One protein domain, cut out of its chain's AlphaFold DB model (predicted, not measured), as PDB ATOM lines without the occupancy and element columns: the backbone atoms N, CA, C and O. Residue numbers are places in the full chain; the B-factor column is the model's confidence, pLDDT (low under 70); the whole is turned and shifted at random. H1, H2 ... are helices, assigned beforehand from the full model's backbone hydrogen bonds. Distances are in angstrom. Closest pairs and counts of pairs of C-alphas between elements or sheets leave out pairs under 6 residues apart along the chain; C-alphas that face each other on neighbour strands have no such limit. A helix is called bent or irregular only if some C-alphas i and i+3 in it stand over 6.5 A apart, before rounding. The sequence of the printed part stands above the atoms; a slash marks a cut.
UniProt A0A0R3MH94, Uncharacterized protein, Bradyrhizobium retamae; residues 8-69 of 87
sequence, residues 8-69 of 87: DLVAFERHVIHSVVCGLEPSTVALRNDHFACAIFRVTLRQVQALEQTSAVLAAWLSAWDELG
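This is residues 8 to 69 of the 87 residues of an uncharacterized protein of Bradyrhizobium retamae (UniProt A0A0R3MH94). This is a small bundle of three helices whose centres make a triangle: the longest helix, H2, and H3 form a helical hairpin, and H1 stands on another side of H2, meeting H3 near one end of the bundle. Opposite H2, the long stretch of residues 22 to 34 runs past the side between H1 and H3 and leads from the end of H1 to the start of H2. The printed part has 62 residues with three named helices, in the order H1, H2, H3 along the chain, and no named strand; the class is all helix, with 43 of the 62 residues in the helices. The whole is compact, with a radius of gyration of the C-alphas of 10.5 A, and its outline is rounded, spanning 28 by 23 by 20 A.

Look first at H2, residues 35 to 51, and work outward from it. H3, residues 56 to 67, touches H2 with 9 pairs of C-alphas within 8 A. The closest are the C-alphas of Arg 42 and Trp 65, 6.7 A apart. The lines of H2 and H3 stand at a shallow tilt of 29 degrees and run opposite ways, with 10.7 A from centre to centre; the two are a hairpin, joined by a tight link of 4 residues. Now turn to H1, residues 8 to 21. H1 and H2 only just touch, with 3 pairs of C-alphas within 8 A, and the closest are those of Leu 9 and Ala 37, 6.9 A apart. They run the same way at a steep tilt of 37 degrees, only just beyond shallow, and their centres are 10.7 A apart. H1 and H3 only just touch, also with 3 pairs of C-alphas within 8 A: H1 does so with residue 20 alone, and H3 with residues 57 to 61 alone. The closest C-alphas there are those of Val 20 and Leu 58, 6.3 A apart. H1 and H3 run opposite ways at a steep tilt of 42 degrees, and their centres are 14.9 A apart. In the backbones of H1, H2 and H3, every pair of O of residue i and N of residue i+4 is within hydrogen-bond range.

Find C-alpha 35 of His 35 at (181.060, 75.627, 177.846); from there H2 runs through 17 residues to C-alpha 51 at (161.828, 82.942, 164.227), 24.7 A from first to last C-alpha. After the link of residues 52 to 55, H3 begins at Ala 56 and runs through 12 residues to Glu 67, 16.9 A from first to last C-alpha, ending at C-alpha 67 at (177.131, 66.513, 169.866). Go back to the first printed residue, Asp 8, with its C-alpha at (184.221, 88.638, 172.558); there H1 begins, and its 14 residues run 19.8 A from first to last C-alpha, to Val 21. None of the three helices is bent.

The two C-alphas farthest apart are those of Asn 33 and Gln 53, 29.1 A, one in each of the two links between helices. The first and last printed C-alphas, Asp 8 and Gly 69, are 22.1 A apart. The printed part has no cut; it runs from residue 8 to residue 69 of a full chain of 87 residues. The link from H1 to H2 is long, 13 residues, and its C-alphas lie 7 to 14 A from the mean of all C-alphas. The mean pLDDT of the printed part is 76.8; look for low confidence, under 70, at residues 30 to 33, residue 36, residues 52 to 54 and residues 67 to 69.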
ATOM      1  N   ASP A   8     183.839  89.787 173.380       72.44
ATOM      2  CA  ASP A   8     184.221  88.638 172.558       72.44
ATOM      3  C   ASP A   8     183.055  87.667 172.375       72.44
ATOM      4  O   ASP A   8     182.877  87.112 171.295       72.44
ATOM      5  N   LEU A   9     182.232  87.487 173.413       72.88
ATOM      6  CA  LEU A   9     181.056  86.621 173.354       72.88
ATOM      7  C   LEU A   9     180.004  87.198 172.403       72.88
ATOM      8  O   LEU A   9     179.468  86.473 171.575       72.88
ATOM      9  N   VAL A  10     179.771  88.512 172.463       79.56
ATOM     10  CA  VAL A  10     178.837  89.203 171.558       79.56
ATOM     11  C   VAL A  10     179.347  89.194 170.113       79.56
ATOM     12  O   VAL A  10     178.566  89.026 169.175       79.56
ATOM     13  N   ALA A  11     180.653  89.379 169.907       81.56
ATOM     14  CA  ALA A  11     181.259  89.307 168.580       81.56
ATOM     15  C   ALA A  11     181.149  87.893 167.990       81.56
ATOM     16  O   ALA A  11     180.788  87.738 166.822       81.56
ATOM     17  N   PHE A  12     181.399  86.873 168.810       78.88
ATOM     18  CA  PHE A  12     181.270  85.475 168.420       78.88
ATOM     19  C   PHE A  12     179.804  85.098 168.135       78.88
ATOM     20  O   PHE A  12     179.530  84.467 167.117       78.88
ATOM     21  N   GLU A  13     178.848  85.583 168.938       80.94
ATOM     22  CA  GLU A  13     177.403  85.419 168.703       80.94
ATOM     23  C   GLU A  13     176.982  85.949 167.334       80.94
ATOM     24  O   GLU A  13     176.394  85.229 166.527       80.94
ATOM     25  N   ARG A  14     177.367  87.189 167.027       83.12
ATOM     26  CA  ARG A  14     177.079  87.806 165.727       83.12
ATOM     27  C   ARG A  14     177.723  87.054 164.571       83.12
ATOM     28  O   ARG A  14     177.098  86.935 163.522       83.12
ATOM     29  N   HIS A  15     178.945  86.556 164.748       82.88
ATOM     30  CA  HIS A  15     179.641  85.794 163.714       82.88
ATOM     31  C   HIS A  15     178.923  84.477 163.389       82.88
ATOM     32  O   HIS A  15     178.757  84.144 162.214       82.88
ATOM     33  N   VAL A  16     178.437  83.763 164.407       78.88
ATOM     34  CA  VAL A  16     177.659  82.528 164.225       78.88
ATOM     35  C   VAL A  16     176.312  82.817 163.570       78.88
ATOM     36  O   VAL A  16     175.992  82.179 162.572       78.88
ATOM     37  N   ILE A  17     175.556  83.811 164.054       81.06
ATOM     38  CA  ILE A  17     174.274  84.198 163.439       81.06
ATOM     39  C   ILE A  17     174.480  84.567 161.968       81.06
ATOM     40  O   ILE A  17     173.769  84.073 161.100       81.06
ATOM     41  N   HIS A  18     175.488  85.390 161.671       84.31
ATOM     42  CA  HIS A  18     175.825  85.759 160.299       84.31
ATOM     43  C   HIS A  18     176.173  84.531 159.447       84.31
ATOM     44  O   HIS A  18     175.724  84.427 158.313       84.31
ATOM     45  N   SER A  19     176.930  83.577 159.993       82.19
ATOM     46  CA  SER A  19     177.295  82.343 159.288       82.19
ATOM     47  C   SER A  19     176.076  81.477 158.976       82.19
ATOM     48  O   SER A  19     175.942  81.001 157.851       82.19
ATOM     49  N   VAL A  20     175.146  81.345 159.925       80.62
ATOM     50  CA  VAL A  20     173.868  80.643 159.735       80.62
ATOM     51  C   VAL A  20     173.026  81.319 158.650       80.62
ATOM     52  O   VAL A  20     172.553  80.639 157.740       80.62
ATOM     53  N   VAL A  21     172.888  82.647 158.702       80.94
ATOM     54  CA  VAL A  21     172.136  83.435 157.706       80.94
ATOM     55  C   VAL A  21     172.773  83.338 156.317       80.94
ATOM     56  O   VAL A  21     172.068  83.223 155.318       80.94
ATOM     57  N   CYS A  22     174.105  83.328 156.233       82.81
ATOM     58  CA  CYS A  22     174.838  83.135 154.981       82.81
ATOM     59  C   CYS A  22     174.857  81.679 154.486       82.81
ATOM     60  O   CYS A  22     175.417  81.420 153.422       82.81
ATOM     61  N   GLY A  23     174.277  80.731 155.226       82.12
ATOM     62  CA  GLY A  23     174.251  79.321 154.839       82.12
ATOM     63  C   GLY A  23     175.600  78.603 154.976       82.12
ATOM     64  O   GLY A  23     175.807  77.581 154.329       82.12
ATOM     65  N   LEU A  24     176.523  79.133 155.781       83.62
ATOM     66  CA  LEU A  24     177.830  78.525 156.021       83.62
ATOM     67  C   LEU A  24     177.713  77.338 156.979       83.62
ATOM     68  O   LEU A  24     176.922  77.360 157.920       83.62
ATOM     69  N   GLU A  25     178.533  76.314 156.766       80.44
ATOM     70  CA  GLU A  25     178.568  75.128 157.620       80.44
ATOM     71  C   GLU A  25     179.297  75.386 158.952       80.44
ATOM     72  O   GLU A  25     180.238  76.185 158.999       80.44
ATOM     73  N   PRO A  26     178.926  74.682 160.039       76.62
ATOM     74  CA  PRO A  26     179.521  74.875 161.364       76.62
ATOM     75  C   PRO A  26     181.032  74.603 161.413       76.62
ATOM     76  O   PRO A  26     181.733  75.207 162.217       76.62
ATOM     77  N   SER A  27     181.553  73.759 160.516       75.88
ATOM     78  CA  SER A  27     182.988  73.467 160.368       75.88
ATOM     79  C   SER A  27     183.838  74.693 160.010       75.88
ATOM     80  O   SER A  27     185.048  74.690 160.230       75.88
ATOM     81  N   THR A  28     183.218  75.747 159.471       71.94
ATOM     82  CA  THR A  28     183.902  76.992 159.092       71.94
ATOM     83  C   THR A  28     184.164  77.925 160.275       71.94
ATOM     84  O   THR A  28     184.967  78.851 160.153       71.94
ATOM     85  N   VAL A  29     183.534  77.677 161.429       70.62
ATOM     86  CA  VAL A  29     183.683  78.495 162.633       70.62
ATOM     87  C   VAL A  29     184.499  77.739 163.671       70.62
ATOM     88  O   VAL A  29     184.097  76.695 164.178       70.62
ATOM     89  N   ALA A  30     185.660  78.296 164.020       66.00
ATOM     90  CA  ALA A  30     186.482  77.771 165.100       66.00
ATOM     91  C   ALA A  30     185.735  77.920 166.432       66.00
ATOM     92  O   ALA A  30     185.595  79.022 166.970       66.00
ATOM     93  N   LEU A  31     185.243  76.801 166.955       64.12
ATOM     94  CA  LEU A  31     184.616  76.748 168.264       64.12
ATOM     95  C   LEU A  31     185.645  77.065 169.348       64.12
ATOM     96  O   LEU A  31     186.650  76.371 169.516       64.12
ATOM     97  N   ARG A  32     185.373  78.118 170.119       63.44
ATOM     98  CA  ARG A  32     186.072  78.351 171.381       63.44
ATOM     99  C   ARG A  32     185.604  77.264 172.351       63.44
ATOM    100  O   ARG A  32     184.400  77.089 172.509       63.44
ATOM    101  N   ASN A  33     186.534  76.542 172.979       63.47
ATOM    102  CA  ASN A  33     186.243  75.475 173.948       63.47
ATOM    103  C   ASN A  33     185.740  76.050 175.291       63.47
ATOM    104  O   ASN A  33     186.369  75.890 176.332       63.47
ATOM    105  N   ASP A  34     184.663  76.827 175.233       71.00
ATOM    106  CA  ASP A  34     184.043  77.516 176.355       71.00
ATOM    107  C   ASP A  34     182.609  76.997 176.501       71.00
ATOM    108  O   ASP A  34     181.737  77.267 175.673       71.00
ATOM    109  N   HIS A  35     182.365  76.231 177.566       70.00
ATOM    110  CA  HIS A  35     181.060  75.627 177.846       70.00
ATOM    111  C   HIS A  35     179.945  76.665 178.004       70.00
ATOM    112  O   HIS A  35     178.812  76.429 177.576       70.00
ATOM    113  N   PHE A  36     180.258  77.819 178.598       69.88
ATOM    114  CA  PHE A  36     179.287  78.887 178.803       69.88
ATOM    115  C   PHE A  36     178.902  79.525 177.471       69.88
ATOM    116  O   PHE A  36     177.720  79.764 177.218       69.88
ATOM    117  N   ALA A  37     179.886  79.717 176.589       71.81
ATOM    118  CA  ALA A  37     179.629  80.113 175.215       71.81
ATOM    119  C   ALA A  37     178.693  79.090 174.549       71.81
ATOM    120  O   ALA A  37     177.600  79.467 174.131       71.81
ATOM    121  N   CYS A  38     179.042  77.797 174.533       75.62
ATOM    122  CA  CYS A  38     178.237  76.746 173.894       75.62
ATOM    123  C   CYS A  38     176.773  76.706 174.343       75.62
ATOM    124  O   CYS A  38     175.879  76.551 173.508       75.62
ATOM    125  N   ALA A  39     176.505  76.883 175.638       76.56
ATOM    126  CA  ALA A  39     175.141  76.932 176.154       76.56
ATOM    127  C   ALA A  39     174.349  78.122 175.589       76.56
ATOM    128  O   ALA A  39     173.216  77.948 175.137       76.56
ATOM    129  N   ILE A  40     174.956  79.312 175.558       78.75
ATOM    130  CA  ILE A  40     174.343  80.516 174.983       78.75
ATOM    131  C   ILE A  40     174.079  80.318 173.487       78.75
ATOM    132  O   ILE A  40     172.967  80.571 173.033       78.75
ATOM    133  N   PHE A  41     175.034  79.760 172.740       79.12
ATOM    134  CA  PHE A  41     174.861  79.487 171.308       79.12
ATOM    135  C   PHE A  41     173.722  78.518 171.014       79.12
ATOM    136  O   PHE A  41     172.929  78.772 170.109       79.12
ATOM    137  N   ARG A  42     173.588  77.436 171.790       82.06
ATOM    138  CA  ARG A  42     172.458  76.502 171.642       82.06
ATOM    139  C   ARG A  42     171.118  77.209 171.833       82.06
ATOM    140  O   ARG A  42     170.166  76.902 171.117       82.06
ATOM    141  N   VAL A  43     171.034  78.161 172.764       81.94
ATOM    142  CA  VAL A  43     169.825  78.972 172.966       81.94
ATOM    143  C   VAL A  43     169.582  79.894 171.770       81.94
ATOM    144  O   VAL A  43     168.475  79.889 171.231       81.94
ATOM    145  N   THR A  44     170.600  80.618 171.304       82.62
ATOM    146  CA  THR A  44     170.490  81.531 170.156       82.62
ATOM    147  C   THR A  44     170.070  80.791 168.879       82.62
ATOM    148  O   THR A  44     169.136  81.219 168.206       82.62
ATOM    149  N   LEU A  45     170.662  79.630 168.570       83.38
ATOM    150  CA  LEU A  45     170.287  78.820 167.400       83.38
ATOM    151  C   LEU A  45     168.828  78.338 167.462       83.38
ATOM    152  O   LEU A  45     168.127  78.348 166.451       83.38
ATOM    153  N   ARG A  46     168.338  77.961 168.649       83.69
ATOM    154  CA  ARG A  46     166.927  77.584 168.852       83.69
ATOM    155  C   ARG A  46     165.978  78.772 168.706       83.69
ATOM    156  O   ARG A  46     164.878  78.607 168.191       83.69
ATOM    157  N   GLN A  47     166.389  79.966 169.129       83.81
ATOM    158  CA  GLN A  47     165.607  81.184 168.905       83.81
ATOM    159  C   GLN A  47     165.527  81.525 167.415       83.81
ATOM    160  O   GLN A  47     164.440  81.818 166.927       83.81
ATOM    161  N   VAL A  48     166.636  81.409 166.679       80.31
ATOM    162  CA  VAL A  48     166.648  81.565 165.216       80.31
ATOM    163  C   VAL A  48     165.722  80.538 164.558       80.31
ATOM    164  O   VAL A  48     164.915  80.915 163.718       80.31
ATOM    165  N   GLN A  49     165.736  79.278 165.004       83.12
ATOM    166  CA  GLN A  49     164.816  78.236 164.519       83.12
ATOM    167  C   GLN A  49     163.340  78.571 164.760       83.12
ATOM    168  O   GLN A  49     162.483  78.212 163.955       83.12
ATOM    169  N   ALA A  50     163.035  79.227 165.879       80.56
ATOM    170  CA  ALA A  50     161.675  79.629 166.217       80.56
ATOM    171  C   ALA A  50     161.195  80.855 165.418       80.56
ATOM    172  O   ALA A  50     159.989  81.037 165.260       80.56
ATOM    173  N   LEU A  51     162.120  81.695 164.940       78.19
ATOM    174  CA  LEU A  51     161.828  82.942 164.227       78.19
ATOM    175  C   LEU A  51     161.849  82.782 162.702       78.19
ATOM    176  O   LEU A  51     161.027  83.390 162.018       78.19
ATOM    177  N   GLU A  52     162.758  81.970 162.167       63.59
ATOM    178  CA  GLU A  52     162.924  81.738 160.735       63.59
ATOM    179  C   GLU A  52     162.714  80.258 160.418       63.59
ATOM    180  O   GLU A  52     163.326  79.364 161.002       63.59
ATOM    181  N   GLN A  53     161.801  80.000 159.482       61.53
ATOM    182  CA  GLN A  53     161.398  78.664 159.066       61.53
ATOM    183  C   GLN A  53     162.634  77.815 158.713       61.53
ATOM    184  O   GLN A  53     163.455  78.195 157.882       61.53
ATOM    185  N   THR A  54     162.761  76.679 159.402       63.84
ATOM    186  CA  THR A  54     163.891  75.732 159.408       63.84
ATOM    187  C   THR A  54     164.653  75.613 158.080       63.84
ATOM    188  O   THR A  54     164.150  75.026 157.123       63.84
ATOM    189  N   SER A  55     165.903  76.086 158.061       74.25
ATOM    190  CA  SER A  55     166.885  75.810 157.002       74.25
ATOM    191  C   SER A  55     167.683  74.538 157.313       74.25
ATOM    192  O   SER A  55     167.995  74.264 158.474       74.25
ATOM    193  N   ALA A  56     168.067  73.773 156.285       79.06
ATOM    194  CA  ALA A  56     168.919  72.586 156.438       79.06
ATOM    195  C   ALA A  56     170.270  72.919 157.100       79.06
ATOM    196  O   ALA A  56     170.795  72.133 157.885       79.06
ATOM    197  N   VAL A  57     170.788  74.126 156.851       81.25
ATOM    198  CA  VAL A  57     172.015  74.626 157.483       81.25
ATOM    199  C   VAL A  57     171.809  74.801 158.985       81.25
ATOM    200  O   VAL A  57     172.627  74.345 159.775       81.25
ATOM    201  N   LEU A  58     170.680  75.374 159.404       80.50
ATOM    202  CA  LEU A  58     170.368  75.549 160.823       80.50
ATOM    203  C   LEU A  58     170.262  74.205 161.561       80.50
ATOM    204  O   LEU A  58     170.699  74.096 162.703       80.50
ATOM    205  N   ALA A  59     169.734  73.168 160.904       82.81
ATOM    206  CA  ALA A  59     169.710  71.817 161.458       82.81
ATOM    207  C   ALA A  59     171.126  71.238 161.639       82.81
ATOM    208  O   ALA A  59     171.415  70.664 162.688       82.81
ATOM    209  N   ALA A  60     172.026  71.445 160.669       84.56
ATOM    210  CA  ALA A  60     173.429  71.040 160.787       84.56
ATOM    211  C   ALA A  60     174.146  71.775 161.933       84.56
ATOM    212  O   ALA A  60     174.876  71.155 162.707       84.56
ATOM    213  N   TRP A  61     173.883  73.076 162.097       84.31
ATOM    214  CA  TRP A  61     174.369  73.858 163.236       84.31
ATOM    215  C   TRP A  61     173.840  73.327 164.569       84.31
ATOM    216  O   TRP A  61     174.610  73.150 165.504       84.31
ATOM    217  N   LEU A  62     172.550  73.019 164.676       83.31
ATOM    218  CA  LEU A  62     171.999  72.450 165.906       83.31
ATOM    219  C   LEU A  62     172.620  71.085 166.230       83.31
ATOM    220  O   LEU A  62     172.969  70.865 167.385       83.31
ATOM    221  N   SER A  63     172.818  70.215 165.234       83.69
ATOM    222  CA  SER A  63     173.433  68.890 165.424       83.69
ATOM    223  C   SER A  63     174.882  68.992 165.903       83.69
ATOM    224  O   SER A  63     175.241  68.381 166.905       83.69
ATOM    225  N   ALA A  64     175.695  69.828 165.248       81.44
ATOM    226  CA  ALA A  64     177.105  70.004 165.602       81.44
ATOM    227  C   ALA A  64     177.296  70.501 167.047       81.44
ATOM    228  O   ALA A  64     178.261  70.137 167.713       81.44
ATOM    229  N   TRP A  65     176.367  71.319 167.546       76.75
ATOM    230  CA  TRP A  65     176.428  71.861 168.905       76.75
ATOM    231  C   TRP A  65     175.693  71.005 169.947       76.75
ATOM    232  O   TRP A  65     175.908  71.201 171.144       76.75
ATOM    233  N   ASP A  66     174.852  70.058 169.528       73.88
ATOM    234  CA  ASP A  66     174.261  69.046 170.410       73.88
ATOM    235  C   ASP A  66     175.272  67.936 170.730       73.88
ATOM    236  O   ASP A  66     175.413  67.556 171.892       73.88
ATOM    237  N   GLU A  67     176.049  67.504 169.728       69.94
ATOM    238  CA  GLU A  67     177.131  66.513 169.866       69.94
ATOM    239  C   GLU A  67     178.252  66.969 170.802       69.94
ATOM    240  O   GLU A  67     178.866  66.146 171.479       69.94
ATOM    241  N   LEU A  68     178.489  68.281 170.892       66.25
ATOM    242  CA  LEU A  68     179.465  68.835 171.830       66.25
ATOM    243  C   LEU A  68     179.089  68.601 173.294       66.25
ATOM    244  O   LEU A  68     179.979  68.680 174.134       66.25
ATOM    245  N   GLY A  69     177.820  68.268 173.568       55.00
ATOM    246  CA  GLY A  69     177.339  67.721 174.830       55.00
ATOM    247  C   GLY A  69     177.605  68.587 176.072       55.00
ATOM    248  O   GLY A  69     178.433  69.495 176.100       55.00
TER     249      GLY A  69